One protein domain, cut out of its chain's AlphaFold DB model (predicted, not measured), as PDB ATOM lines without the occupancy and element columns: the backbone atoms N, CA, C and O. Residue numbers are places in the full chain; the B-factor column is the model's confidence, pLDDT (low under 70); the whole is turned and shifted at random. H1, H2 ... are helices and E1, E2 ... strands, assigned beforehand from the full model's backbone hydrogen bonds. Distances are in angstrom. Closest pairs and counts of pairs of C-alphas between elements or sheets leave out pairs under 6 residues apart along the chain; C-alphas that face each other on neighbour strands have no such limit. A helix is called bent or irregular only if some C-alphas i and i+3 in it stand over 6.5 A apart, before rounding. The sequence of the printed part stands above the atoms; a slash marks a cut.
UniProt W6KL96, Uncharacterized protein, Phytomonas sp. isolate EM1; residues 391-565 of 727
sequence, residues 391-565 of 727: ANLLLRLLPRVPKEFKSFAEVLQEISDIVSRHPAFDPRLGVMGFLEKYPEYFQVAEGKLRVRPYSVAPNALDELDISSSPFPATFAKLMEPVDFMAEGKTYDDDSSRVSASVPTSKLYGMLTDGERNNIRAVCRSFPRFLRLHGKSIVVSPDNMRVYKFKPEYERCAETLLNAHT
ATOM      1  N   ALA A 391      76.805  -0.145  -1.332       78.94
ATOM      2  CA  ALA A 391      77.383   0.235  -2.618       78.94
ATOM      3  C   ALA A 391      76.519  -0.194  -3.826       78.94
ATOM      4  O   ALA A 391      76.468   0.531  -4.816       78.94
ATOM      5  N   ASN A 392      75.770  -1.309  -3.754       82.31
ATOM      6  CA  ASN A 392      74.793  -1.643  -4.806       82.31
ATOM      7  C   ASN A 392      73.589  -0.692  -4.785       82.31
ATOM      8  O   ASN A 392      73.061  -0.348  -5.840       82.31
ATOM      9  N   LEU A 393      73.181  -0.239  -3.594       84.12
ATOM     10  CA  LEU A 393      72.140   0.776  -3.449       84.12
ATOM     11  C   LEU A 393      72.604   2.124  -4.024       84.12
ATOM     12  O   LEU A 393      71.872   2.715  -4.810       84.12
ATOM     13  N   LEU A 394      73.832   2.561  -3.729       84.81
ATOM     14  CA  LEU A 394      74.419   3.785  -4.290       84.81
ATOM     15  C   LEU A 394      74.400   3.794  -5.824       84.81
ATOM     16  O   LEU A 394      73.873   4.737  -6.411       84.81
ATOM     17  N   LEU A 395      74.870   2.724  -6.476       81.12
ATOM     18  CA  LEU A 395      74.850   2.620  -7.944       81.12
ATOM     19  C   LEU A 395      73.431   2.636  -8.545       81.12
ATOM     20  O   LEU A 395      73.255   3.062  -9.683       81.12
ATOM     21  N   ARG A 396      72.403   2.201  -7.800       81.44
ATOM     22  CA  ARG A 396      70.993   2.300  -8.234       81.44
ATOM     23  C   ARG A 396      70.401   3.695  -8.039       81.44
ATOM     24  O   ARG A 396      69.484   4.058  -8.774       81.44
ATOM     25  N   LEU A 397      70.871   4.433  -7.035       85.25
ATOM     26  CA  LEU A 397      70.362   5.759  -6.681       85.25
ATOM     27  C   LEU A 397      71.011   6.872  -7.496       85.25
ATOM     28  O   LEU A 397      70.311   7.788  -7.909       85.25
ATOM     29  N   LEU A 398      72.315   6.782  -7.761       84.06
ATOM     30  CA  LEU A 398      73.068   7.806  -8.487       84.06
ATOM     31  C   LEU A 398      72.420   8.227  -9.826       84.06
ATOM     32  O   LEU A 398      72.249   9.426 -10.021       84.06
ATOM     33  N   PRO A 399      71.947   7.312 -10.704       82.56
ATOM     34  CA  PRO A 399      71.267   7.687 -11.952       82.56
ATOM     35  C   PRO A 399      69.833   8.218 -11.780       82.56
ATOM     36  O   PRO A 399      69.182   8.543 -12.771       82.56
ATOM     37  N   ARG A 400      69.292   8.215 -10.554       82.88
ATOM     38  CA  ARG A 400      67.914   8.622 -10.220       82.88
ATOM     39  C   ARG A 400      67.847   9.915  -9.418       82.88
ATOM     40  O   ARG A 400      66.793  10.529  -9.351       82.88
ATOM     41  N   VAL A 401      68.953  10.334  -8.814       86.62
ATOM     42  CA  VAL A 401      69.054  11.651  -8.186       86.62
ATOM     43  C   VAL A 401      69.381  12.683  -9.282       86.62
ATOM     44  O   VAL A 401      70.219  12.409 -10.142       86.62
ATOM     45  N   PRO A 402      68.728  13.858  -9.310       87.94
ATOM     46  CA  PRO A 402      68.979  14.878 -10.328       87.94
ATOM     47  C   PRO A 402      70.380  15.495 -10.195       87.94
ATOM     48  O   PRO A 402      70.933  15.574  -9.099       87.94
ATOM     49  N   LYS A 403      70.941  15.983 -11.310       86.62
ATOM     50  CA  LYS A 403      72.203  16.753 -11.316       86.62
ATOM     51  C   LYS A 403      72.034  18.175 -10.762       86.62
ATOM     52  O   LYS A 403      72.955  18.725 -10.173       86.62
ATOM     53  N   GLU A 404      70.848  18.754 -10.923       89.00
ATOM     54  CA  GLU A 404      70.471  20.062 -10.375       89.00
ATOM     55  C   GLU A 404      69.674  19.905  -9.075       89.00
ATOM     56  O   GLU A 404      69.036  18.876  -8.846       89.00
ATOM     57  N   PHE A 405      69.690  20.928  -8.217       91.62
ATOM     58  CA  PHE A 405      68.957  20.913  -6.949       91.62
ATOM     59  C   PHE A 405      67.437  20.870  -7.163       91.62
ATOM     60  O   PHE A 405      66.825  21.888  -7.487       91.62
ATOM     61  N   LYS A 406      66.811  19.726  -6.864       91.44
ATOM     62  CA  LYS A 406      65.347  19.601  -6.738       91.44
ATOM     63  C   LYS A 406      64.908  19.498  -5.282       91.44
ATOM     64  O   LYS A 406      65.718  19.214  -4.399       91.44
ATOM     65  N   SER A 407      63.613  19.697  -5.036       92.38
ATOM     66  CA  SER A 407      63.000  19.461  -3.726       92.38
ATOM     67  C   SER A 407      63.242  18.020  -3.272       92.38
ATOM     68  O   SER A 407      62.986  17.071  -4.014       92.38
ATOM     69  N   PHE A 408      63.692  17.831  -2.030       89.00
ATOM     70  CA  PHE A 408      63.921  16.497  -1.476       89.00
ATOM     71  C   PHE A 408      62.642  15.643  -1.486       89.00
ATOM     72  O   PHE A 408      62.707  14.441  -1.726       89.00
ATOM     73  N   ALA A 409      61.471  16.264  -1.302       88.19
ATOM     74  CA  ALA A 409      60.181  15.576  -1.335       88.19
ATOM     75  C   ALA A 409      59.830  15.003  -2.722       88.19
ATOM     76  O   ALA A 409      59.199  13.952  -2.792       88.19
ATOM     77  N   GLU A 410      60.251  15.659  -3.808       88.62
ATOM     78  CA  GLU A 410      60.054  15.179  -5.184       88.62
ATOM     79  C   GLU A 410      60.975  13.990  -5.467       88.62
ATOM     80  O   GLU A 410      60.507  12.911  -5.826       88.62
ATOM     81  N   VAL A 411      62.280  14.146  -5.208       88.25
ATOM     82  CA  VAL A 411      63.262  13.073  -5.443       88.25
ATOM     83  C   VAL A 411      62.946  11.842  -4.585       88.25
ATOM     84  O   VAL A 411      63.102  10.713  -5.048       88.25
ATOM     85  N   LEU A 412      62.429  12.029  -3.362       86.12
ATOM     86  CA  LEU A 412      61.960  10.926  -2.521       86.12
ATOM     87  C   LEU A 412      60.873  10.077  -3.186       86.12
ATOM     88  O   LEU A 412      60.897   8.862  -3.005       86.12
ATOM     89  N   GLN A 413      59.943  10.666  -3.944       85.00
ATOM     90  CA  GLN A 413      58.903   9.894  -4.635       85.00
ATOM     91  C   GLN A 413      59.514   8.966  -5.692       85.00
ATOM     92  O   GLN A 413      59.088   7.819  -5.815       85.00
ATOM     93  N   GLU A 414      60.559   9.422  -6.388       82.44
ATOM     94  CA  GLU A 414      61.262   8.640  -7.411       82.44
ATOM     95  C   GLU A 414      62.146   7.526  -6.813       82.44
ATOM     96  O   GLU A 414      62.208   6.423  -7.364       82.44
ATOM     97  N   ILE A 415      62.822   7.776  -5.681       85.44
ATOM     98  CA  ILE A 415      63.796   6.825  -5.108       85.44
ATOM     99  C   ILE A 415      63.249   5.929  -3.987       85.44
ATOM    100  O   ILE A 415      63.833   4.875  -3.726       85.44
ATOM    101  N   SER A 416      62.146   6.294  -3.320       81.19
ATOM    102  CA  SER A 416      61.624   5.578  -2.137       81.19
ATOM    103  C   SER A 416      61.394   4.086  -2.396       81.19
ATOM    104  O   SER A 416      61.750   3.245  -1.567       81.19
ATOM    105  N   ASP A 417      60.885   3.730  -3.575       79.50
ATOM    106  CA  ASP A 417      60.634   2.338  -3.958       79.50
ATOM    107  C   ASP A 417      61.921   1.516  -4.150       79.50
ATOM    108  O   ASP A 417      61.948   0.313  -3.884       79.50
ATOM    109  N   ILE A 418      63.010   2.163  -4.574       82.25
ATOM    110  CA  ILE A 418      64.330   1.537  -4.722       82.25
ATOM    111  C   ILE A 418      64.955   1.324  -3.341       82.25
ATOM    112  O   ILE A 418      65.469   0.243  -3.057       82.25
ATOM    113  N   VAL A 419      64.885   2.344  -2.479       83.75
ATOM    114  CA  VAL A 419      65.508   2.347  -1.148       83.75
ATOM    115  C   VAL A 419      64.788   1.399  -0.187       83.75
ATOM    116  O   VAL A 419      65.417   0.520   0.398       83.75
ATOM    117  N   SER A 420      63.463   1.516  -0.062       79.88
ATOM    118  CA  SER A 420      62.654   0.746   0.899       79.88
ATOM    119  C   SER A 420      62.672  -0.768   0.663       79.88
ATOM    120  O   SER A 420      62.483  -1.543   1.602       79.88
ATOM    121  N   ARG A 421      62.921  -1.199  -0.579       80.00
ATOM    122  CA  ARG A 421      63.011  -2.610  -0.978       80.00
ATOM    123  C   ARG A 421      64.447  -3.155  -0.931       80.00
ATOM    124  O   ARG A 421      64.645  -4.345  -1.174       80.00
ATOM    125  N   HIS A 422      65.452  -2.320  -0.642       82.44
ATOM    126  CA  HIS A 422      66.853  -2.734  -0.642       82.44
ATOM    127  C   HIS A 422      67.270  -3.334   0.713       82.44
ATOM    128  O   HIS A 422      67.138  -2.668   1.738       82.44
ATOM    129  N   PRO A 423      67.851  -4.547   0.769       78.69
ATOM    130  CA  PRO A 423      68.182  -5.203   2.041       78.69
ATOM    131  C   PRO A 423      69.349  -4.547   2.802       78.69
ATOM    132  O   PRO A 423      69.566  -4.873   3.964       78.69
ATOM    133  N   ALA A 424      70.091  -3.639   2.156       80.38
ATOM    134  CA  ALA A 424      71.138  -2.827   2.787       80.38
ATOM    135  C   ALA A 424      70.623  -1.524   3.426       80.38
ATOM    136  O   ALA A 424      71.392  -0.833   4.084       80.38
ATOM    137  N   PHE A 425      69.366  -1.142   3.187       85.38
ATOM    138  CA  PHE A 425      68.809   0.091   3.736       85.38
ATOM    139  C   PHE A 425      68.418  -0.102   5.207       85.38
ATOM    140  O   PHE A 425      67.705  -1.053   5.527       85.38
ATOM    141  N   ASP A 426      68.841   0.808   6.093       82.12
ATOM    142  CA  ASP A 426      68.347   0.873   7.473       82.12
ATOM    143  C   ASP A 426      67.168   1.864   7.576       82.12
ATOM    144  O   ASP A 426      67.380   3.082   7.518       82.12
ATOM    145  N   PRO A 427      65.926   1.391   7.808       81.12
ATOM    146  CA  PRO A 427      64.768   2.264   7.974       81.12
ATOM    147  C   PRO A 427      64.867   3.220   9.172       81.12
ATOM    148  O   PRO A 427      64.085   4.164   9.244       81.12
ATOM    149  N   ARG A 428      65.787   2.986  10.121       83.25
ATOM    150  CA  ARG A 428      65.990   3.841  11.304       83.25
ATOM    151  C   ARG A 428      66.681   5.160  10.979       83.25
ATOM    152  O   ARG A 428      66.370   6.162  11.610       83.25
ATOM    153  N   LEU A 429      67.608   5.148  10.020       77.94
ATOM    154  CA  LEU A 429      68.293   6.351   9.528       77.94
ATOM    155  C   LEU A 429      67.421   7.125   8.529       77.94
ATOM    156  O   LEU A 429      67.578   8.333   8.358       77.94
ATOM    157  N   GLY A 430      66.487   6.428   7.876       84.44
ATOM    158  CA  GLY A 430      65.671   6.990   6.808       84.44
ATOM    159  C   GLY A 430      66.488   7.285   5.547       84.44
ATOM    160  O   GLY A 430      67.713   7.166   5.513       84.44
ATOM    161  N   VAL A 431      65.799   7.673   4.471       85.62
ATOM    162  CA  VAL A 431      66.460   7.954   3.183       85.62
ATOM    163  C   VAL A 431      67.408   9.152   3.299       85.62
ATOM    164  O   VAL A 431      68.496   9.125   2.738       85.62
ATOM    165  N   MET A 432      67.031  10.172   4.079       85.12
ATOM    166  CA  MET A 432      67.854  11.365   4.305       85.12
ATOM    167  C   MET A 432      69.176  11.014   4.998       85.12
ATOM    168  O   MET A 432      70.229  11.305   4.446       85.12
ATOM    169  N   GLY A 433      69.133  10.288   6.123       83.56
ATOM    170  CA  GLY A 433      70.340   9.866   6.841       83.56
ATOM    171  C   GLY A 433      71.221   8.898   6.042       83.56
ATOM    172  O   GLY A 433      72.434   8.883   6.228       83.56
ATOM    173  N   PHE A 434      70.647   8.121   5.113       88.00
ATOM    174  CA  PHE A 434      71.437   7.338   4.158       88.00
ATOM    175  C   PHE A 434      72.166   8.225   3.138       88.00
ATOM    176  O   PHE A 434      73.322   7.963   2.836       88.00
ATOM    177  N   LEU A 435      71.529   9.271   2.604       88.94
ATOM    178  CA  LEU A 435      72.163  10.170   1.631       88.94
ATOM    179  C   LEU A 435      73.209  11.083   2.292       88.94
ATOM    180  O   LEU A 435      74.292  11.261   1.744       88.94
ATOM    181  N   GLU A 436      72.926  11.591   3.496       87.06
ATOM    182  CA  GLU A 436      73.860  12.389   4.308       87.06
ATOM    183  C   GLU A 436      75.108  11.601   4.743       87.06
ATOM    184  O   GLU A 436      76.154  12.199   4.987       87.06
ATOM    185  N   LYS A 437      75.029  10.262   4.793       88.62
ATOM    186  CA  LYS A 437      76.181   9.375   5.029       88.62
ATOM    187  C   LYS A 437      77.200   9.402   3.881       88.62
ATOM    188  O   LYS A 437      78.350   9.049   4.121       88.62
ATOM    189  N   TYR A 438      76.795   9.807   2.672       89.56
ATOM    190  CA  TYR A 438      77.648   9.815   1.478       89.56
ATOM    191  C   TYR A 438      77.765  11.212   0.836       89.56
ATOM    192  O   TYR A 438      77.314  11.424  -0.300       89.56
ATOM    193  N   PRO A 439      78.376  12.182   1.546       88.69
ATOM    194  CA  PRO A 439      78.577  13.544   1.052       88.69
ATOM    195  C   PRO A 439      79.539  13.615  -0.146       88.69
ATOM    196  O   PRO A 439      79.668  14.673  -0.757       88.69
ATOM    197  N   GLU A 440      80.219  12.516  -0.488       86.94
ATOM    198  CA  GLU A 440      81.059  12.377  -1.679       86.94
ATOM    199  C   GLU A 440      80.221  12.280  -2.965       86.94
ATOM    200  O   GLU A 440      80.685  12.661  -4.040       86.94
ATOM    201  N   TYR A 441      78.979  11.795  -2.865       89.25
ATOM    202  CA  TYR A 441      78.124  11.469  -4.014       89.25
ATOM    203  C   TYR A 441      76.864  12.329  -4.091       89.25
ATOM    204  O   TYR A 441      76.390  12.628  -5.189       89.25
ATOM    205  N   PHE A 442      76.331  12.750  -2.944       91.81
ATOM    206  CA  PHE A 442      75.109  13.543  -2.856       91.81
ATOM    207  C   PHE A 442      75.359  14.870  -2.157       91.81
ATOM    208  O   PHE A 442      76.121  14.958  -1.196       91.81
ATOM    209  N   GLN A 443      74.650  15.899  -2.608       91.50
ATOM    210  CA  GLN A 443      74.618  17.195  -1.956       91.50
ATOM    211  C   GLN A 443      73.203  17.463  -1.442       91.50
ATOM    212  O   GLN A 443      72.264  17.642  -2.222       91.50
ATOM    213  N   VAL A 444      73.063  17.468  -0.115       90.88
ATOM    214  CA  VAL A 444      71.824  17.792   0.601       90.88
ATOM    215  C   VAL A 444      71.977  19.192   1.190       90.88
ATOM    216  O   VAL A 444      72.834  19.421   2.044       90.88
ATOM    217  N   ALA A 445      71.156  20.136   0.731       88.44
ATOM    218  CA  ALA A 445      71.203  21.525   1.174       88.44
ATOM    219  C   ALA A 445      69.786  22.105   1.258       88.44
ATOM    220  O   ALA A 445      69.035  22.073   0.290       88.44
ATOM    221  N   GLU A 446      69.412  22.632   2.426       85.88
ATOM    222  CA  GLU A 446      68.174  23.410   2.638       85.88
ATOM    223  C   GLU A 446      66.874  22.722   2.165       85.88
ATOM    224  O   GLU A 446      65.965  23.360   1.639       85.88
ATOM    225  N   GLY A 447      66.777  21.399   2.349       87.06
ATOM    226  CA  GLY A 447      65.624  20.605   1.902       87.06
ATOM    227  C   GLY A 447      65.615  20.297   0.399       87.06
ATOM    228  O   GLY A 447      64.619  19.787  -0.115       87.06
ATOM    229  N   LYS A 448      66.718  20.577  -0.302       92.62
ATOM    230  CA  LYS A 448      66.975  20.189  -1.689       92.62
ATOM    231  C   LYS A 448      68.050  19.105  -1.759       92.62
ATOM    232  O   LYS A 448      68.899  18.992  -0.872       92.62
ATOM    233  N   LEU A 449      68.013  18.328  -2.833       92.75
ATOM    234  CA  LEU A 449      68.937  17.234  -3.111       92.75
ATOM    235  C   LEU A 449      69.398  17.294  -4.571       92.75
ATOM    236  O   LEU A 449      68.589  17.530  -5.471       92.75
ATOM    237  N   ARG A 450      70.687  17.023  -4.785       91.00
ATOM    238  CA  ARG A 450      71.273  16.690  -6.089       91.00
ATOM    239  C   ARG A 450      72.431  15.701  -5.958       91.00
ATOM    240  O   ARG A 450      72.937  15.462  -4.860       91.00
ATOM    241  N   VAL A 451      72.877  15.158  -7.084       89.75
ATOM    242  CA  VAL A 451      74.187  14.511  -7.225       89.75
ATOM    243  C   VAL A 451      75.276  15.578  -7.073       89.75
ATOM    244  O   VAL A 451      75.149  16.658  -7.648       89.75
ATOM    245  N   ARG A 452      76.336  15.305  -6.300       89.12
ATOM    246  CA  ARG A 452      77.453  16.247  -6.114       89.12
ATOM    247  C   ARG A 452      78.234  16.411  -7.433       89.12
ATOM    248  O   ARG A 452      78.759  15.408  -7.922       89.12
ATOM    249  N   PRO A 453      78.372  17.634  -7.986       84.81
ATOM    250  CA  PRO A 453      79.263  17.885  -9.118       84.81
ATOM    251  C   PRO A 453      80.734  17.669  -8.736       84.81
ATOM    252  O   PRO A 453      81.133  17.964  -7.609       84.81
ATOM    253  N   TYR A 454      81.565  17.211  -9.678       79.69
ATOM    254  CA  TYR A 454      83.002  17.010  -9.443       79.69
ATOM    255  C   TYR A 454      83.709  18.279  -8.930       79.69
ATOM    256  O   TYR A 454      84.516  18.199  -8.008       79.69
ATOM    257  N   SER A 455      83.322  19.451  -9.445       81.44
ATOM    258  CA  SER A 455      83.850  20.785  -9.112       81.44
ATOM    259  C   SER A 455      83.444  21.350  -7.741       81.44
ATOM    260  O   SER A 455      83.807  22.485  -7.429       81.44
ATOM    261  N   VAL A 456      82.694  20.608  -6.920       87.06
ATOM    262  CA  VAL A 456      82.103  21.105  -5.662       87.06
ATOM    263  C   VAL A 456      82.463  20.184  -4.503       87.06
ATOM    264  O   VAL A 456      82.138  19.003  -4.548       87.06
ATOM    265  N   ALA A 457      83.080  20.710  -3.449       89.00
ATOM    266  CA  ALA A 457      83.525  19.973  -2.271       89.00
ATOM    267  C   ALA A 457      82.444  19.072  -1.639       89.00
ATOM    268  O   ALA A 457      81.262  19.439  -1.596       89.00
ATOM    269  N   PRO A 458      82.825  17.906  -1.077       89.25
ATOM    270  CA  PRO A 458      81.897  17.102  -0.295       89.25
ATOM    271  C   PRO A 458      81.391  17.899   0.914       89.25
ATOM    272  O   PRO A 458      82.098  18.741   1.468       89.25
ATOM    273  N   ASN A 459      80.143  17.641   1.317       90.31
ATOM    274  CA  ASN A 459      79.450  18.336   2.413       90.31
ATOM    275  C   ASN A 459      79.194  19.851   2.173       90.31
ATOM    276  O   ASN A 459      78.630  20.522   3.044       90.31
ATOM    277  N   ALA A 460      79.533  20.407   1.004       92.00
ATOM    278  CA  ALA A 460      79.211  21.791   0.652       92.00
ATOM    279  C   ALA A 460      77.693  22.044   0.595       92.00
ATOM    280  O   ALA A 460      76.896  21.156   0.292       92.00
ATOM    281  N   LEU A 461      77.286  23.283   0.854       91.81
ATOM    282  CA  LEU A 461      75.901  23.751   0.733       91.81
ATOM    283  C   LEU A 461      75.644  24.471  -0.597       91.81
ATOM    284  O   LEU A 461      74.511  24.453  -1.065       91.81
ATOM    285  N   ASP A 462      76.678  25.068  -1.192       88.75
ATOM    286  CA  ASP A 462      76.603  25.840  -2.436       88.75
ATOM    287  C   ASP A 462      77.970  25.839  -3.162       88.75
ATOM    288  O   ASP A 462      78.935  25.239  -2.677       88.75
ATOM    289  N   GLU A 463      78.051  26.481  -4.327       89.44
ATOM    290  CA  GLU A 463      79.222  26.516  -5.217       89.44
ATOM    291  C   GLU A 463      79.980  27.854  -5.198       89.44
ATOM    292  O   GLU A 463      80.540  28.272  -6.221       89.44
ATOM    293  N   LEU A 464      79.990  28.559  -4.065       91.25
ATOM    294  CA  LEU A 464      80.699  29.834  -3.976       91.25
ATOM    295  C   LEU A 464      82.221  29.628  -4.013       91.25
ATOM    296  O   LEU A 464      82.765  28.600  -3.599       91.25
ATOM    297  N   ASP A 465      82.895  30.663  -4.492       88.94
ATOM    298  CA  ASP A 465      84.341  30.856  -4.496       88.94
ATOM    299  C   ASP A 465      84.683  32.207  -3.837       88.94
ATOM    300  O   ASP A 465      83.817  32.886  -3.281       88.94
ATOM    301  N   ILE A 466      85.953  32.615  -3.883       89.38
ATOM    302  CA  ILE A 466      86.408  33.890  -3.304       89.38
ATOM    303  C   ILE A 466      85.694  35.094  -3.953       89.38
ATOM    304  O   ILE A 466      85.386  36.059  -3.259       89.38
ATOM    305  N   SER A 467      85.400  35.035  -5.257       87.94
ATOM    306  CA  SER A 467      84.817  36.148  -6.022       87.94
ATOM    307  C   SER A 467      83.304  36.297  -5.829       87.94
ATOM    308  O   SER A 467      82.785  37.409  -5.834       87.94
ATOM    309  N   SER A 468      82.615  35.175  -5.612       90.62
ATOM    310  CA  SER A 468      81.163  35.078  -5.410       90.62
ATOM    311  C   SER A 468      80.750  35.020  -3.932       90.62
ATOM    312  O   SER A 468      79.561  34.964  -3.614       90.62
ATOM    313  N   SER A 469      81.720  35.055  -3.014       92.06
ATOM    314  CA  SER A 469      81.484  35.128  -1.572       92.06
ATOM    315  C   SER A 469      80.650  36.360  -1.186       92.06
ATOM    316  O   SER A 469      80.918  37.455  -1.682       92.06
ATOM    317  N   PRO A 470      79.720  36.264  -0.211       90.56
ATOM    318  CA  PRO A 470      79.084  37.447   0.370       90.56
ATOM    319  C   PRO A 470      80.070  38.336   1.151       90.56
ATOM    320  O   PRO A 470      79.754  39.493   1.421       90.56
ATOM    321  N   PHE A 471      81.256  37.824   1.516       93.44
ATOM    322  CA  PHE A 471      82.303  38.577   2.216       93.44
ATOM    323  C   PHE A 471      83.708  38.255   1.650       93.44
ATOM    324  O   PHE A 471      84.509  37.622   2.345       93.44
ATOM    325  N   PRO A 472      84.048  38.694   0.416       92.25
ATOM    326  CA  PRO A 472      85.261  38.268  -0.296       92.25
ATOM    327  C   PRO A 472      86.567  38.509   0.469       92.25
ATOM    328  O   PRO A 472      87.378  37.599   0.604       92.25
ATOM    329  N   ALA A 473      86.754  39.709   1.031       92.50
ATOM    330  CA  ALA A 473      87.967  40.062   1.776       92.50
ATOM    331  C   ALA A 473      88.141  39.209   3.047       92.50
ATOM    332  O   ALA A 473      89.235  38.725   3.339       92.50
ATOM    333  N   THR A 474      87.047  38.970   3.773       93.19
ATOM    334  CA  THR A 474      87.047  38.102   4.953       93.19
ATOM    335  C   THR A 474      87.309  36.646   4.573       93.19
ATOM    336  O   THR A 474      88.035  35.965   5.286       93.19
ATOM    337  N   PHE A 475      86.774  36.159   3.449       95.25
ATOM    338  CA  PHE A 475      87.045  34.796   2.990       95.25
ATOM    339  C   PHE A 475      88.491  34.617   2.498       95.25
ATOM    340  O   PHE A 475      89.133  33.643   2.878       95.25
ATOM    341  N   ALA A 476      89.052  35.579   1.757       93.75
ATOM    342  CA  ALA A 476      90.454  35.556   1.324       93.75
ATOM    343  C   ALA A 476      91.432  35.452   2.514       93.75
ATOM    344  O   ALA A 476      92.305  34.587   2.532       93.75
ATOM    345  N   LYS A 477      91.200  36.237   3.574       93.81
ATOM    346  CA  LYS A 477      91.938  36.172   4.850       93.81
ATOM    347  C   LYS A 477      91.846  34.806   5.558       93.81
ATOM    348  O   LYS A 477      92.726  34.448   6.337       93.81
ATOM    349  N   LEU A 478      90.778  34.039   5.324       94.88
ATOM    350  CA  LEU A 478      90.631  32.670   5.837       94.88
ATOM    351  C   LEU A 478      91.260  31.617   4.916       94.88
ATOM    352  O   LEU A 478      91.593  30.536   5.398       94.88
ATOM    353  N   MET A 479      91.439  31.928   3.629       94.88
ATOM    354  CA  MET A 479      92.128  31.065   2.670       94.88
ATOM    355  C   MET A 479      93.639  31.040   2.900       94.88
ATOM    356  O   MET A 479      94.199  29.952   2.897       94.88
ATOM    357  N   GLU A 480      94.284  32.170   3.221       94.00
ATOM    358  CA  GLU A 480      95.732  32.243   3.521       94.00
ATOM    359  C   GLU A 480      96.275  31.082   4.399       94.00
ATOM    360  O   GLU A 480      97.181  30.368   3.959       94.00
ATOM    361  N   PRO A 481      95.739  30.805   5.611       93.19
ATOM    362  CA  PRO A 481      96.216  29.699   6.446       93.19
ATOM    363  C   PRO A 481      95.831  28.306   5.920       93.19
ATOM    364  O   PRO A 481      96.444  27.324   6.335       93.19
ATOM    365  N   VAL A 482      94.806  28.198   5.069       93.56
ATOM    366  CA  VAL A 482      94.353  26.933   4.464       93.56
ATOM    367  C   VAL A 482      95.231  26.581   3.262       93.56
ATOM    368  O   VAL A 482      95.650  25.433   3.137       93.56
ATOM    369  N   ASP A 483      95.571  27.567   2.434       93.44
ATOM    370  CA  ASP A 483      96.502  27.442   1.313       93.44
ATOM    371  C   ASP A 483      97.913  27.096   1.801       93.44
ATOM    372  O   ASP A 483      98.479  26.101   1.351       93.44
ATOM    373  N   PHE A 484      98.428  27.822   2.803       93.06
ATOM    374  CA  PHE A 484      99.722  27.529   3.433       93.06
ATOM    375  C   PHE A 484      99.799  26.096   3.991       93.06
ATOM    376  O   PHE A 484     100.804  25.406   3.851       93.06
ATOM    377  N   MET A 485      98.718  25.602   4.604       91.12
ATOM    378  CA  MET A 485      98.675  24.234   5.131       91.12
ATOM    379  C   MET A 485      98.476  23.166   4.044       91.12
ATOM    380  O   MET A 485      98.736  21.992   4.315       91.12
ATOM    381  N   ALA A 486      98.039  23.544   2.839       88.06
ATOM    382  CA  ALA A 486      97.796  22.664   1.693       88.06
ATOM    383  C   ALA A 486      98.976  22.565   0.705       88.06
ATOM    384  O   ALA A 486      98.960  21.697  -0.178       88.06
ATOM    385  N   GLU A 487      99.969  23.445   0.834       89.75
ATOM    386  CA  GLU A 487     101.162  23.487  -0.010       89.75
ATOM    387  C   GLU A 487     101.963  22.173   0.085       89.75
ATOM    388  O   GLU A 487     102.124  21.592   1.160       89.75
ATOM    389  N   GLY A 488     102.400  21.649  -1.066       78.44
ATOM    390  CA  GLY A 488     103.193  20.415  -1.164       78.44
ATOM    391  C   GLY A 488     102.494  19.092  -0.795       78.44
ATOM    392  O   GLY A 488     103.156  18.059  -0.803       78.44
ATOM    393  N   LYS A 489     101.191  19.076  -0.468       82.00
ATOM    394  CA  LYS A 489     100.468  17.861  -0.018       82.00
ATOM    395  C   LYS A 489      99.521  17.296  -1.075       82.00
ATOM    396  O   LYS A 489      98.751  18.054  -1.666       82.00
ATOM    397  N   THR A 490      99.522  15.974  -1.251       68.94
ATOM    398  CA  THR A 490      98.765  15.278  -2.309       68.94
ATOM    399  C   THR A 490      97.453  14.626  -1.858       68.94
ATOM    400  O   THR A 490      96.660  14.290  -2.707       68.94
ATOM    401  N   TYR A 491      97.135  14.506  -0.563       79.69
ATOM    402  CA  TYR A 491      95.823  14.010  -0.067       79.69
ATOM    403  C   TYR A 491      95.448  12.557  -0.442       79.69
ATOM    404  O   TYR A 491      94.315  12.144  -0.165       79.69
ATOM    405  N   ASP A 492      96.383  11.786  -1.011       69.31
ATOM    406  CA  ASP A 492      96.214  10.371  -1.385       69.31
ATOM    407  C   ASP A 492      95.836   9.480  -0.190       69.31
ATOM    408  O   ASP A 492      95.194   8.440  -0.341       69.31
ATOM    409  N   ASP A 493      96.227   9.902   1.014       76.50
ATOM    410  CA  ASP A 493      95.966   9.229   2.276       76.50
ATOM    411  C   ASP A 493      95.297  10.163   3.305       76.50
ATOM    412  O   ASP A 493      95.473  11.387   3.315       76.50
ATOM    413  N   ASP A 494      94.555   9.568   4.242       76.06
ATOM    414  CA  ASP A 494      93.879  10.321   5.303       76.06
ATOM    415  C   ASP A 494      94.864  11.092   6.202       76.06
ATOM    416  O   ASP A 494      94.494  12.121   6.772       76.06
ATOM    417  N   SER A 495      96.124  10.645   6.335       81.69
ATOM    418  CA  SER A 495      97.093  11.317   7.207       81.69
ATOM    419  C   SER A 495      97.611  12.625   6.600       81.69
ATOM    420  O   SER A 495      97.619  13.643   7.302       81.69
ATOM    421  N   SER A 496      97.932  12.670   5.297       80.94
ATOM    422  CA  SER A 496      98.292  13.930   4.635       80.94
ATOM    423  C   SER A 496      97.115  14.907   4.622       80.94
ATOM    424  O   SER A 496      97.313  16.087   4.925       80.94
ATOM    425  N   ARG A 497      95.885  14.421   4.403       81.88
ATOM    426  CA  ARG A 497      94.646  15.214   4.474       81.88
ATOM    427  C   ARG A 497      94.412  15.816   5.865       81.88
ATOM    428  O   ARG A 497      94.174  17.019   5.983       81.88
ATOM    429  N   VAL A 498      94.557  15.030   6.936       84.31
ATOM    430  CA  VAL A 498      94.491  15.539   8.320       84.31
ATOM    431  C   VAL A 498      95.606  16.555   8.589       84.31
ATOM    432  O   VAL A 498      95.332  17.604   9.174       84.31
ATOM    433  N   SER A 499      96.832  16.310   8.110       85.00
ATOM    434  CA  SER A 499      97.959  17.248   8.253       85.00
ATOM    435  C   SER A 499      97.775  18.564   7.483       85.00
ATOM    436  O   SER A 499      98.431  19.556   7.796       85.00
ATOM    437  N   ALA A 500      96.926  18.581   6.452       88.69
ATOM    438  CA  ALA A 500      96.574  19.770   5.678       88.69
ATOM    439  C   ALA A 500      95.401  20.556   6.279       88.69
ATOM    440  O   ALA A 500      95.093  21.656   5.823       88.69
ATOM    441  N   SER A 501      94.731  19.996   7.290       92.12
ATOM    442  CA  SER A 501      93.528  20.587   7.858       92.12
ATOM    443  C   SER A 501      93.819  21.671   8.900       92.12
ATOM    444  O   SER A 501      94.692  21.546   9.762       92.12
ATOM    445  N   VAL A 502      93.031  22.741   8.844       94.94
ATOM    446  CA  VAL A 502      93.016  23.852   9.792       94.94
ATOM    447  C   VAL A 502      91.791  23.710  10.704       94.94
ATOM    448  O   VAL A 502      90.684  23.503  10.203       94.94
ATOM    449  N   PRO A 503      91.926  23.836  12.037       95.75
ATOM    450  CA  PRO A 503      90.774  23.835  12.933       95.75
ATOM    451  C   PRO A 503      89.840  25.026  12.674       95.75
ATOM    452  O   PRO A 503      90.290  26.175  12.644       95.75
ATOM    453  N   THR A 504      88.531  24.783  12.595       94.56
ATOM    454  CA  THR A 504      87.509  25.830  12.399       94.56
ATOM    455  C   THR A 504      87.566  26.905  13.490       94.56
ATOM    456  O   THR A 504      87.322  28.081  13.227       94.56
ATOM    457  N   SER A 505      87.953  26.533  14.713       93.81
ATOM    458  CA  SER A 505      88.167  27.466  15.825       93.81
ATOM    459  C   SER A 505      89.324  28.441  15.587       93.81
ATOM    460  O   SER A 505      89.205  29.608  15.954       93.81
ATOM    461  N   LYS A 506      90.413  28.006  14.934       94.31
ATOM    462  CA  LYS A 506      91.546  28.874  14.568       94.31
ATOM    463  C   LYS A 506      91.106  29.910  13.534       94.31
ATOM    464  O   LYS A 506      91.354  31.094  13.724       94.31
ATOM    465  N   LEU A 507      90.383  29.467  12.503       94.81
ATOM    466  CA  LEU A 507      89.808  30.337  11.472       94.81
ATOM    467  C   LEU A 507      88.829  31.363  12.073       94.81
ATOM    468  O   LEU A 507      88.943  32.556  11.811       94.81
ATOM    469  N   TYR A 508      87.928  30.933  12.960       94.38
ATOM    470  CA  TYR A 508      87.004  31.833  13.664       94.38
ATOM    471  C   TYR A 508      87.714  32.845  14.584       94.38
ATOM    472  O   TYR A 508      87.228  33.961  14.779       94.38
ATOM    473  N   GLY A 509      88.866  32.467  15.148       93.25
ATOM    474  CA  GLY A 509      89.707  33.332  15.978       93.25
ATOM    475  C   GLY A 509      90.448  34.430  15.208       93.25
ATOM    476  O   GLY A 509      90.837  35.422  15.814       93.25
ATOM    477  N   MET A 510      90.610  34.294  13.886       93.19
ATOM    478  CA  MET A 510      91.218  35.325  13.028       93.19
ATOM    479  C   MET A 510      90.244  36.461  12.671       93.19
ATOM    480  O   MET A 510      90.664  37.499  12.152       93.19
ATOM    481  N   LEU A 511      88.946  36.277  12.920       94.31
ATOM    482  CA  LEU A 511      87.899  37.233  12.570       94.31
ATOM    483  C   LEU A 511      87.675  38.280  13.662       94.31
ATOM    484  O   LEU A 511      87.602  37.963  14.850       94.31
ATOM    485  N   THR A 512      87.482  39.525  13.236       94.94
ATOM    486  CA  THR A 512      87.033  40.622  14.105       94.94
ATOM    487  C   THR A 512      85.567  40.443  14.514       94.94
ATOM    488  O   THR A 512      84.791  39.770  13.832       94.94
ATOM    489  N   ASP A 513      85.137  41.083  15.604       93.81
ATOM    490  CA  ASP A 513      83.736  41.027  16.048       93.81
ATOM    491  C   ASP A 513      82.737  41.529  14.997       93.81
ATOM    492  O   ASP A 513      81.665  40.944  14.840       93.81
ATOM    493  N   GLY A 514      83.110  42.551  14.217       93.25
ATOM    494  CA  GLY A 514      82.307  43.035  13.091       93.25
ATOM    495  C   GLY A 514      82.108  41.963  12.016       93.25
ATOM    496  O   GLY A 514      80.973  41.659  11.653       93.25
ATOM    497  N   GLU A 515      83.191  41.324  11.563       93.56
ATOM    498  CA  GLU A 515      83.134  40.225  10.583       93.56
ATOM    499  C   GLU A 515      82.282  39.051  11.093       93.56
ATOM    500  O   GLU A 515      81.430  38.535  10.368       93.56
ATOM    501  N   ARG A 516      82.456  38.662  12.365       94.44
ATOM    502  CA  ARG A 516      81.688  37.574  12.995       94.44
ATOM    503  C   ARG A 516      80.190  37.879  13.046       94.44
ATOM    504  O   ARG A 516      79.382  37.001  12.735       94.44
ATOM    505  N   ASN A 517      79.818  39.110  13.388       93.75
ATOM    506  CA  ASN A 517      78.422  39.543  13.425       93.75
ATOM    507  C   ASN A 517      77.803  39.615  12.021       93.75
ATOM    508  O   ASN A 517      76.694  39.116  11.828       93.75
ATOM    509  N   ASN A 518      78.534  40.126  11.026       94.19
ATOM    510  CA  ASN A 518      78.084  40.182   9.630       94.19
ATOM    511  C   ASN A 518      77.850  38.776   9.048       94.19
ATOM    512  O   ASN A 518      76.789  38.497   8.481       94.19
ATOM    513  N   ILE A 519      78.791  37.851   9.273       94.06
ATOM    514  CA  ILE A 519      78.644  36.438   8.894       94.06
ATOM    515  C   ILE A 519      77.441  35.804   9.600       94.06
ATOM    516  O   ILE A 519      76.673  35.076   8.970       94.06
ATOM    517  N   ARG A 520      77.227  36.083  10.890       93.94
ATOM    518  CA  ARG A 520      76.074  35.550  11.626       93.94
ATOM    519  C   ARG A 520      74.744  36.106  11.106       93.94
ATOM    520  O   ARG A 520      73.784  35.344  11.031       93.94
ATOM    521  N   ALA A 521      74.690  37.378  10.715       93.50
ATOM    522  CA  ALA A 521      73.489  38.012  10.176       93.50
ATOM    523  C   ALA A 521      73.070  37.413   8.819       93.50
ATOM    524  O   ALA A 521      71.918  37.021   8.655       93.50
ATOM    525  N   VAL A 522      74.005  37.282   7.872       92.38
ATOM    526  CA  VAL A 522      73.709  36.793   6.509       92.38
ATOM    527  C   VAL A 522      73.712  35.262   6.436       92.38
ATOM    528  O   VAL A 522      72.799  34.635   5.899       92.38
ATOM    529  N   CYS A 523      74.736  34.621   7.002       90.44
ATOM    530  CA  CYS A 523      74.975  33.186   6.845       90.44
ATOM    531  C   CYS A 523      74.469  32.330   8.018       90.44
ATOM    532  O   CYS A 523      74.580  31.105   7.948       90.44
ATOM    533  N   ARG A 524      73.860  32.925   9.057       92.06
ATOM    534  CA  ARG A 524      73.364  32.293  10.306       92.06
ATOM    535  C   ARG A 524      74.447  31.714  11.225       92.06
ATOM    536  O   ARG A 524      74.337  31.844  12.442       92.06
ATOM    537  N   SER A 525      75.486  31.083  10.682       92.75
ATOM    538  CA  SER A 525      76.619  30.547  11.447       92.75
ATOM    539  C   SER A 525      77.911  30.528  10.627       92.75
ATOM    540  O   SER A 525      77.888  30.482   9.396       92.75
ATOM    541  N   PHE A 526      79.053  30.528  11.319       94.62
ATOM    542  CA  PHE A 526      80.366  30.471  10.677       94.62
ATOM    543  C   PHE A 526      80.623  29.148   9.918       94.62
ATOM    544  O   PHE A 526      81.052  29.218   8.767       94.62
ATOM    545  N   PRO A 527      80.271  27.953  10.443       93.94
ATOM    546  CA  PRO A 527      80.334  26.722   9.653       93.94
ATOM    547  C   PRO A 527      79.449  26.729   8.404       93.94
ATOM    548  O   PRO A 527      79.868  26.217   7.369       93.94
ATOM    549  N   ARG A 528      78.247  27.334   8.459       94.38
ATOM    550  CA  ARG A 528      77.392  27.479   7.268       94.38
ATOM    551  C   ARG A 528      78.054  28.385   6.234       94.38
ATOM    552  O   ARG A 528      78.094  28.002   5.075       94.38
ATOM    553  N   PHE A 529      78.627  29.518   6.649       95.81
ATOM    554  CA  PHE A 529      79.416  30.387   5.767       95.81
ATOM    555  C   PHE A 529      80.554  29.626   5.078       95.81
ATOM    556  O   PHE A 529      80.636  29.656   3.857       95.81
ATOM    557  N   LEU A 530      81.369  28.870   5.820       95.62
ATOM    558  CA  LEU A 530      82.442  28.063   5.228       95.62
ATOM    559  C   LEU A 530      81.900  27.031   4.222       95.62
ATOM    560  O   LEU A 530      82.394  26.952   3.102       95.62
ATOM    561  N   ARG A 531      80.831  26.304   4.572       94.56
ATOM    562  CA  ARG A 531      80.214  25.288   3.699       94.56
ATOM    563  C   ARG A 531      79.575  25.844   2.421       94.56
ATOM    564  O   ARG A 531      79.329  25.055   1.514       94.56
ATOM    565  N   LEU A 532      79.302  27.146   2.315       94.69
ATOM    566  CA  LEU A 532      78.855  27.753   1.051       94.69
ATOM    567  C   LEU A 532      79.986  27.841   0.008       94.69
ATOM    568  O   LEU A 532      79.698  27.873  -1.182       94.69
ATOM    569  N   HIS A 533      81.257  27.848   0.427       95.62
ATOM    570  CA  HIS A 533      82.416  28.037  -0.459       95.62
ATOM    571  C   HIS A 533      82.918  26.711  -1.052       95.62
ATOM    572  O   HIS A 533      84.106  26.376  -0.979       95.62
ATOM    573  N   GLY A 534      81.989  25.930  -1.613       90.31
ATOM    574  CA  GLY A 534      82.237  24.569  -2.077       90.31
ATOM    575  C   GLY A 534      83.283  24.447  -3.187       90.31
ATOM    576  O   GLY A 534      83.844  23.372  -3.351       90.31
ATOM    577  N   LYS A 535      83.609  25.516  -3.923       89.31
ATOM    578  CA  LYS A 535      84.689  25.472  -4.927       89.31
ATOM    579  C   LYS A 535      86.093  25.594  -4.334       89.31
ATOM    580  O   LYS A 535      87.063  25.308  -5.027       89.31
ATOM    581  N   SER A 536      86.231  26.051  -3.086       90.69
ATOM    582  CA  SER A 536      87.535  26.415  -2.506       90.69
ATOM    583  C   SER A 536      87.943  25.549  -1.315       90.69
ATOM    584  O   SER A 536      89.128  25.244  -1.164       90.69
ATOM    585  N   ILE A 537      86.993  25.142  -0.467       94.19
ATOM    586  CA  ILE A 537      87.287  24.431   0.785       94.19
ATOM    587  C   ILE A 537      86.344  23.263   1.052       94.19
ATOM    588  O   ILE A 537      85.156  23.303   0.739       94.19
ATOM    589  N   VAL A 538      86.880  22.247   1.724       92.75
ATOM    590  CA  VAL A 538      86.114  21.149   2.311       92.75
ATOM    591  C   VAL A 538      85.971  21.387   3.809       92.75
ATOM    592  O   VAL A 538      86.956  21.656   4.497       92.75
ATOM    593  N   VAL A 539      84.750  21.251   4.329       93.81
ATOM    594  CA  VAL A 539      84.454  21.320   5.769       93.81
ATOM    595  C   VAL A 539      84.053  19.932   6.253       93.81
ATOM    596  O   VAL A 539      83.130  19.320   5.708       93.81
ATOM    597  N   SER A 540      84.729  19.435   7.290       90.81
ATOM    598  CA  SER A 540      84.471  18.104   7.848       90.81
ATOM    599  C   SER A 540      83.018  17.942   8.342       90.81
ATOM    600  O   SER A 540      82.384  18.935   8.710       90.81
ATOM    601  N   PRO A 541      82.458  16.714   8.394       87.62
ATOM    602  CA  PRO A 541      81.067  16.493   8.817       87.62
ATOM    603  C   PRO A 541      80.746  16.993  10.236       87.62
ATOM    604  O   PRO A 541      79.641  17.462  10.497       87.62
ATOM    605  N   ASP A 542      81.729  16.956  11.141       89.19
ATOM    606  CA  ASP A 542      81.647  17.508  12.501       89.19
ATOM    607  C   ASP A 542      81.787  19.047  12.556       89.19
ATOM    608  O   ASP A 542      81.558  19.655  13.598       89.19
ATOM    609  N   ASN A 543      82.101  19.690  11.427       91.56
ATOM    610  CA  ASN A 543      82.394  21.116  11.257       91.56
ATOM    611  C   ASN A 543      83.644  21.623  12.007       91.56
ATOM    612  O   ASN A 543      83.827  22.837  12.141       91.56
ATOM    613  N   MET A 544      84.516  20.731  12.484       92.12
ATOM    614  CA  MET A 544      85.674  21.090  13.317       92.12
ATOM    615  C   MET A 544      86.962  21.361  12.533       92.12
ATOM    616  O   MET A 544      87.884  21.972  13.083       92.12
ATOM    617  N   ARG A 545      87.049  20.920  11.273       93.94
ATOM    618  CA  ARG A 545      88.235  21.035  10.417       93.94
ATOM    619  C   ARG A 545      87.870  21.527   9.018       93.94
ATOM    620  O   ARG A 545      86.813  21.194   8.481       93.94
ATOM    621  N   VAL A 546      88.791  22.276   8.421       95.12
ATOM    622  CA  VAL A 546      88.701  22.818   7.061       95.12
ATOM    623  C   VAL A 546      90.000  22.520   6.320       95.12
ATOM    624  O   VAL A 546      91.070  22.689   6.895       95.12
ATOM    625  N   TYR A 547      89.935  22.092   5.065       94.31
ATOM    626  CA  TYR A 547      91.110  21.950   4.195       94.31
ATOM    627  C   TYR A 547      90.799  22.455   2.785       94.31
ATOM    628  O   TYR A 547      89.631  22.622   2.425       94.31
ATOM    629  N   LYS A 548      91.841  22.742   1.997       93.94
ATOM    630  CA  LYS A 548      91.686  23.193   0.610       93.94
ATOM    631  C   LYS A 548      91.021  22.092  -0.210       93.94
ATOM    632  O   LYS A 548      91.425  20.936  -0.128       93.94
ATOM    633  N   PHE A 549      90.023  22.443  -1.011       91.00
ATOM    634  CA  PHE A 549      89.425  21.488  -1.932       91.00
ATOM    635  C   PHE A 549      90.349  21.268  -3.138       91.00
ATOM    636  O   PHE A 549      90.791  22.226  -3.773       91.00
ATOM    637  N   LYS A 550      90.647  20.001  -3.439       81.62
ATOM    638  CA  LYS A 550      91.359  19.564  -4.646       81.62
ATOM    639  C   LYS A 550      90.528  18.447  -5.298       81.62
ATOM    640  O   LYS A 550      90.522  17.347  -4.748       81.62
ATOM    641  N   PRO A 551      89.810  18.710  -6.408       76.44
ATOM    642  CA  PRO A 551      88.896  17.739  -7.020       76.44
ATOM    643  C   PRO A 551      89.539  16.379  -7.321       76.44
ATOM    644  O   PRO A 551      88.926  15.347  -7.064       76.44
ATOM    645  N   GLU A 552      90.796  16.391  -7.778       73.88
ATOM    646  CA  GLU A 552      91.604  15.225  -8.177       73.88
ATOM    647  C   GLU A 552      91.654  14.105  -7.123       73.88
ATOM    648  O   GLU A 552      91.704  12.928  -7.468       73.88
ATOM    649  N   TYR A 553      91.586  14.466  -5.838       74.00
ATOM    650  CA  TYR A 553      91.739  13.545  -4.706       74.00
ATOM    651  C   TYR A 553      90.415  13.269  -3.971       74.00
ATOM    652  O   TYR A 553      90.401  12.721  -2.862       74.00
ATOM    653  N   GLU A 554      89.281  13.659  -4.565       74.12
ATOM    654  CA  GLU A 554      87.953  13.564  -3.956       74.12
ATOM    655  C   GLU A 554      86.977  12.750  -4.810       74.12
ATOM    656  O   GLU A 554      86.471  13.207  -5.837       74.12
ATOM    657  N   ARG A 555      86.628  11.551  -4.324       72.00
ATOM    658  CA  ARG A 555      85.661  10.648  -4.974       72.00
ATOM    659  C   ARG A 555      84.358  11.381  -5.271       72.00
ATOM    660  O   ARG A 555      83.748  11.929  -4.356       72.00
ATOM    661  N   CYS A 556      83.896  11.364  -6.516       76.75
ATOM    662  CA  CYS A 556      82.598  11.916  -6.895       76.75
ATOM    663  C   CYS A 556      81.660  10.832  -7.441       76.75
ATOM    664  O   CYS A 556      82.030   9.668  -7.618       76.75
ATOM    665  N   ALA A 557      80.412  11.219  -7.701       72.94
ATOM    666  CA  ALA A 557      79.440  10.351  -8.358       72.94
ATOM    667  C   ALA A 557      79.926   9.885  -9.737       72.94
ATOM    668  O   ALA A 557      79.705   8.734 -10.108       72.94
ATOM    669  N   GLU A 558      80.624  10.757 -10.465       64.38
ATOM    670  CA  GLU A 558      81.235  10.418 -11.746       64.38
ATOM    671  C   GLU A 558      82.374   9.418 -11.540       64.38
ATOM    672  O   GLU A 558      82.382   8.433 -12.247       64.38
ATOM    673  N   THR A 559      83.221   9.513 -10.506       60.00
ATOM    674  CA  THR A 559      84.220   8.464 -10.193       60.00
ATOM    675  C   THR A 559      83.583   7.086  -9.954       60.00
ATOM    676  O   THR A 559      84.130   6.072 -10.379       60.00
ATOM    677  N   LEU A 560      82.413   7.018  -9.301       63.25
ATOM    678  CA  LEU A 560      81.698   5.750  -9.088       63.25
ATOM    679  C   LEU A 560      81.011   5.211 -10.348       63.25
ATOM    680  O   LEU A 560      81.003   4.001 -10.562       63.25
ATOM    681  N   LEU A 561      80.403   6.078 -11.159       60.69
ATOM    682  CA  LEU A 561      79.750   5.677 -12.409       60.69
ATOM    683  C   LEU A 561      80.793   5.361 -13.495       60.69
ATOM    684  O   LEU A 561      80.640   4.391 -14.237       60.69
ATOM    685  N   ASN A 562      81.902   6.100 -13.507       47.59
ATOM    686  CA  ASN A 562      83.054   5.909 -14.380       47.59
ATOM    687  C   ASN A 562      83.887   4.682 -14.016       47.59
ATOM    688  O   ASN A 562      84.716   4.293 -14.820       47.59
ATOM    689  N   ALA A 563      83.610   3.976 -12.918       45.69
ATOM    690  CA  ALA A 563      84.098   2.607 -12.760       45.69
ATOM    691  C   ALA A 563      83.539   1.664 -13.858       45.69
ATOM    692  O   ALA A 563      84.129   0.632 -14.155       45.69
ATOM    693  N   HIS A 564      82.420   2.001 -14.512       41.62
ATOM    694  CA  HIS A 564      82.014   1.337 -15.760       41.62
ATOM    695  C   HIS A 564      82.634   1.976 -17.017       41.62
ATOM    696  O   HIS A 564      82.823   1.280 -18.012       41.62
ATOM    697  N   THR A 565      83.015   3.255 -16.962       39.44
ATOM    698  CA  THR A 565      83.720   3.974 -18.043       39.44
ATOM    699  C   THR A 565      85.233   3.707 -18.059       39.44
ATOM    700  O   THR A 565      85.860   3.924 -19.084       39.44
TER     701      THR A 565
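Overview. This is residues 391 to 565 of the 727 residues of an uncharacterized protein of Phytomonas sp. isolate EM1 (UniProt W6KL96). Two lobes lie side by side along the longest axis, each a group of helices round a small two-stranded hairpin. In one lobe H1, H2 and H3 gather by the hairpin E1 and E2; in the other H4, H5, H6 and H8 gather by the hairpin E3 and E4, with H7 farther out, joined to H8 at a corner. Residues 452 to 471, with no named element, lead from the first lobe to the second, and after E4 the printed part returns to the first, where short H9 meets H1. The printed part has 175 residues, with nine named helices and four named strands in the order H1 H2 H3 E1 E2 H4 H5 H6 H7 H8 E3 E4 H9; its class is mostly helix, and both sheets, E1 - E2 and E3 - E4, are antiparallel. The whole is compact, with a radius of gyration of the C-alphas of 17.2 A and spans of 51 by 36 by 28 A.

Along the chain. H1, residues 391 to 400, begins with C-alpha 391 at (77.383, 0.235, -2.618) and is 14.8 A long. H2, residues 408 to 420, is 16.0 A long, and H3 is residues 430 to 436. E1 is residues 442 to 445 and E2 residues 448 to 451. H4, residues 472 to 486, is the longest helix at 20.1 A, from C-alpha 472 at (85.261, 38.268, -0.296). H5 is residues 494 to 499, H6 residues 504 to 509, H7 residues 513 to 523 at 14.9 A, and H8 residues 526 to 532. E3 is residues 537 to 539, E4 residues 545 to 548, and H9 residues 557 to 561, ending with C-alpha 561 at (79.750, 5.677, -12.409). H1 is only just irregular, with C-alphas 396 and 399 6.6 A apart; H2 is irregular, with C-alphas 414 and 417 7.2 A apart.

Arrangement. H1 and H2 form a helical hairpin: they touch, through residues 414 to 419 of H2 alone, at a steep tilt of 38 degrees, opposite ways, and their closest C-alphas are those of Arg 400 and Ile 415, 6.8 A apart. H2 and H3 only just touch, with 3 pairs of C-alphas within 8 A, the closest Val 419 and Val 431 at 7.1 A. The hairpin E1 and E2 has N 443 and O 450 within hydrogen-bond range at 2.9 A. Residues 406 to 407 pair antiparallel with residues 448 to 449 of E2. The closest C-alphas of H3 and E1 are Leu 435 and Phe 442, 6.3 A apart. H1, H2 and H3 are apart from H4 to H8, E3 and E4. In the hairpin E3 and E4, N 538 and O 547 are within hydrogen-bond range at 2.9 A. The closest C-alphas of H4 and E4 are Val 482 and Tyr 547, 6.0 A apart; those of H8 and E3 are Arg 531 and Val 539, 6.2 A apart. H4 and H6 are close but not clearly touching, with Leu 478 and Leu 507 closest at 6.2 A between C-alphas. H4 and H5 are also close but not clearly touching, with C-alphas of Met 485 and Ser 499 closest at 7.7 A. H7 and H8 touch only at the corner by their link, the C-alphas of Cys 523 and Phe 529 closest at 5.4 A. H1 and H9 only just touch, with 3 pairs of C-alphas within 8 A, the closest Leu 398 and Ala 557 at 6.9 A. Every O i to N i+4 pair is within hydrogen-bond range in H3, H5, H6, H7, H8 and H9, against 4 of 6 in H1, 5 of 9 in H2 and 9 of 11 in H4.

Size, cuts and confidence. The two C-alphas farthest apart are those of Arg 421 and Thr 512, at 51.7 A. The printed part has no cut. The link from E2 to H4, 20 residues, is long. The mean pLDDT of the printed part is 86.4; residues 490, 492 and 558 to 565 are under 70.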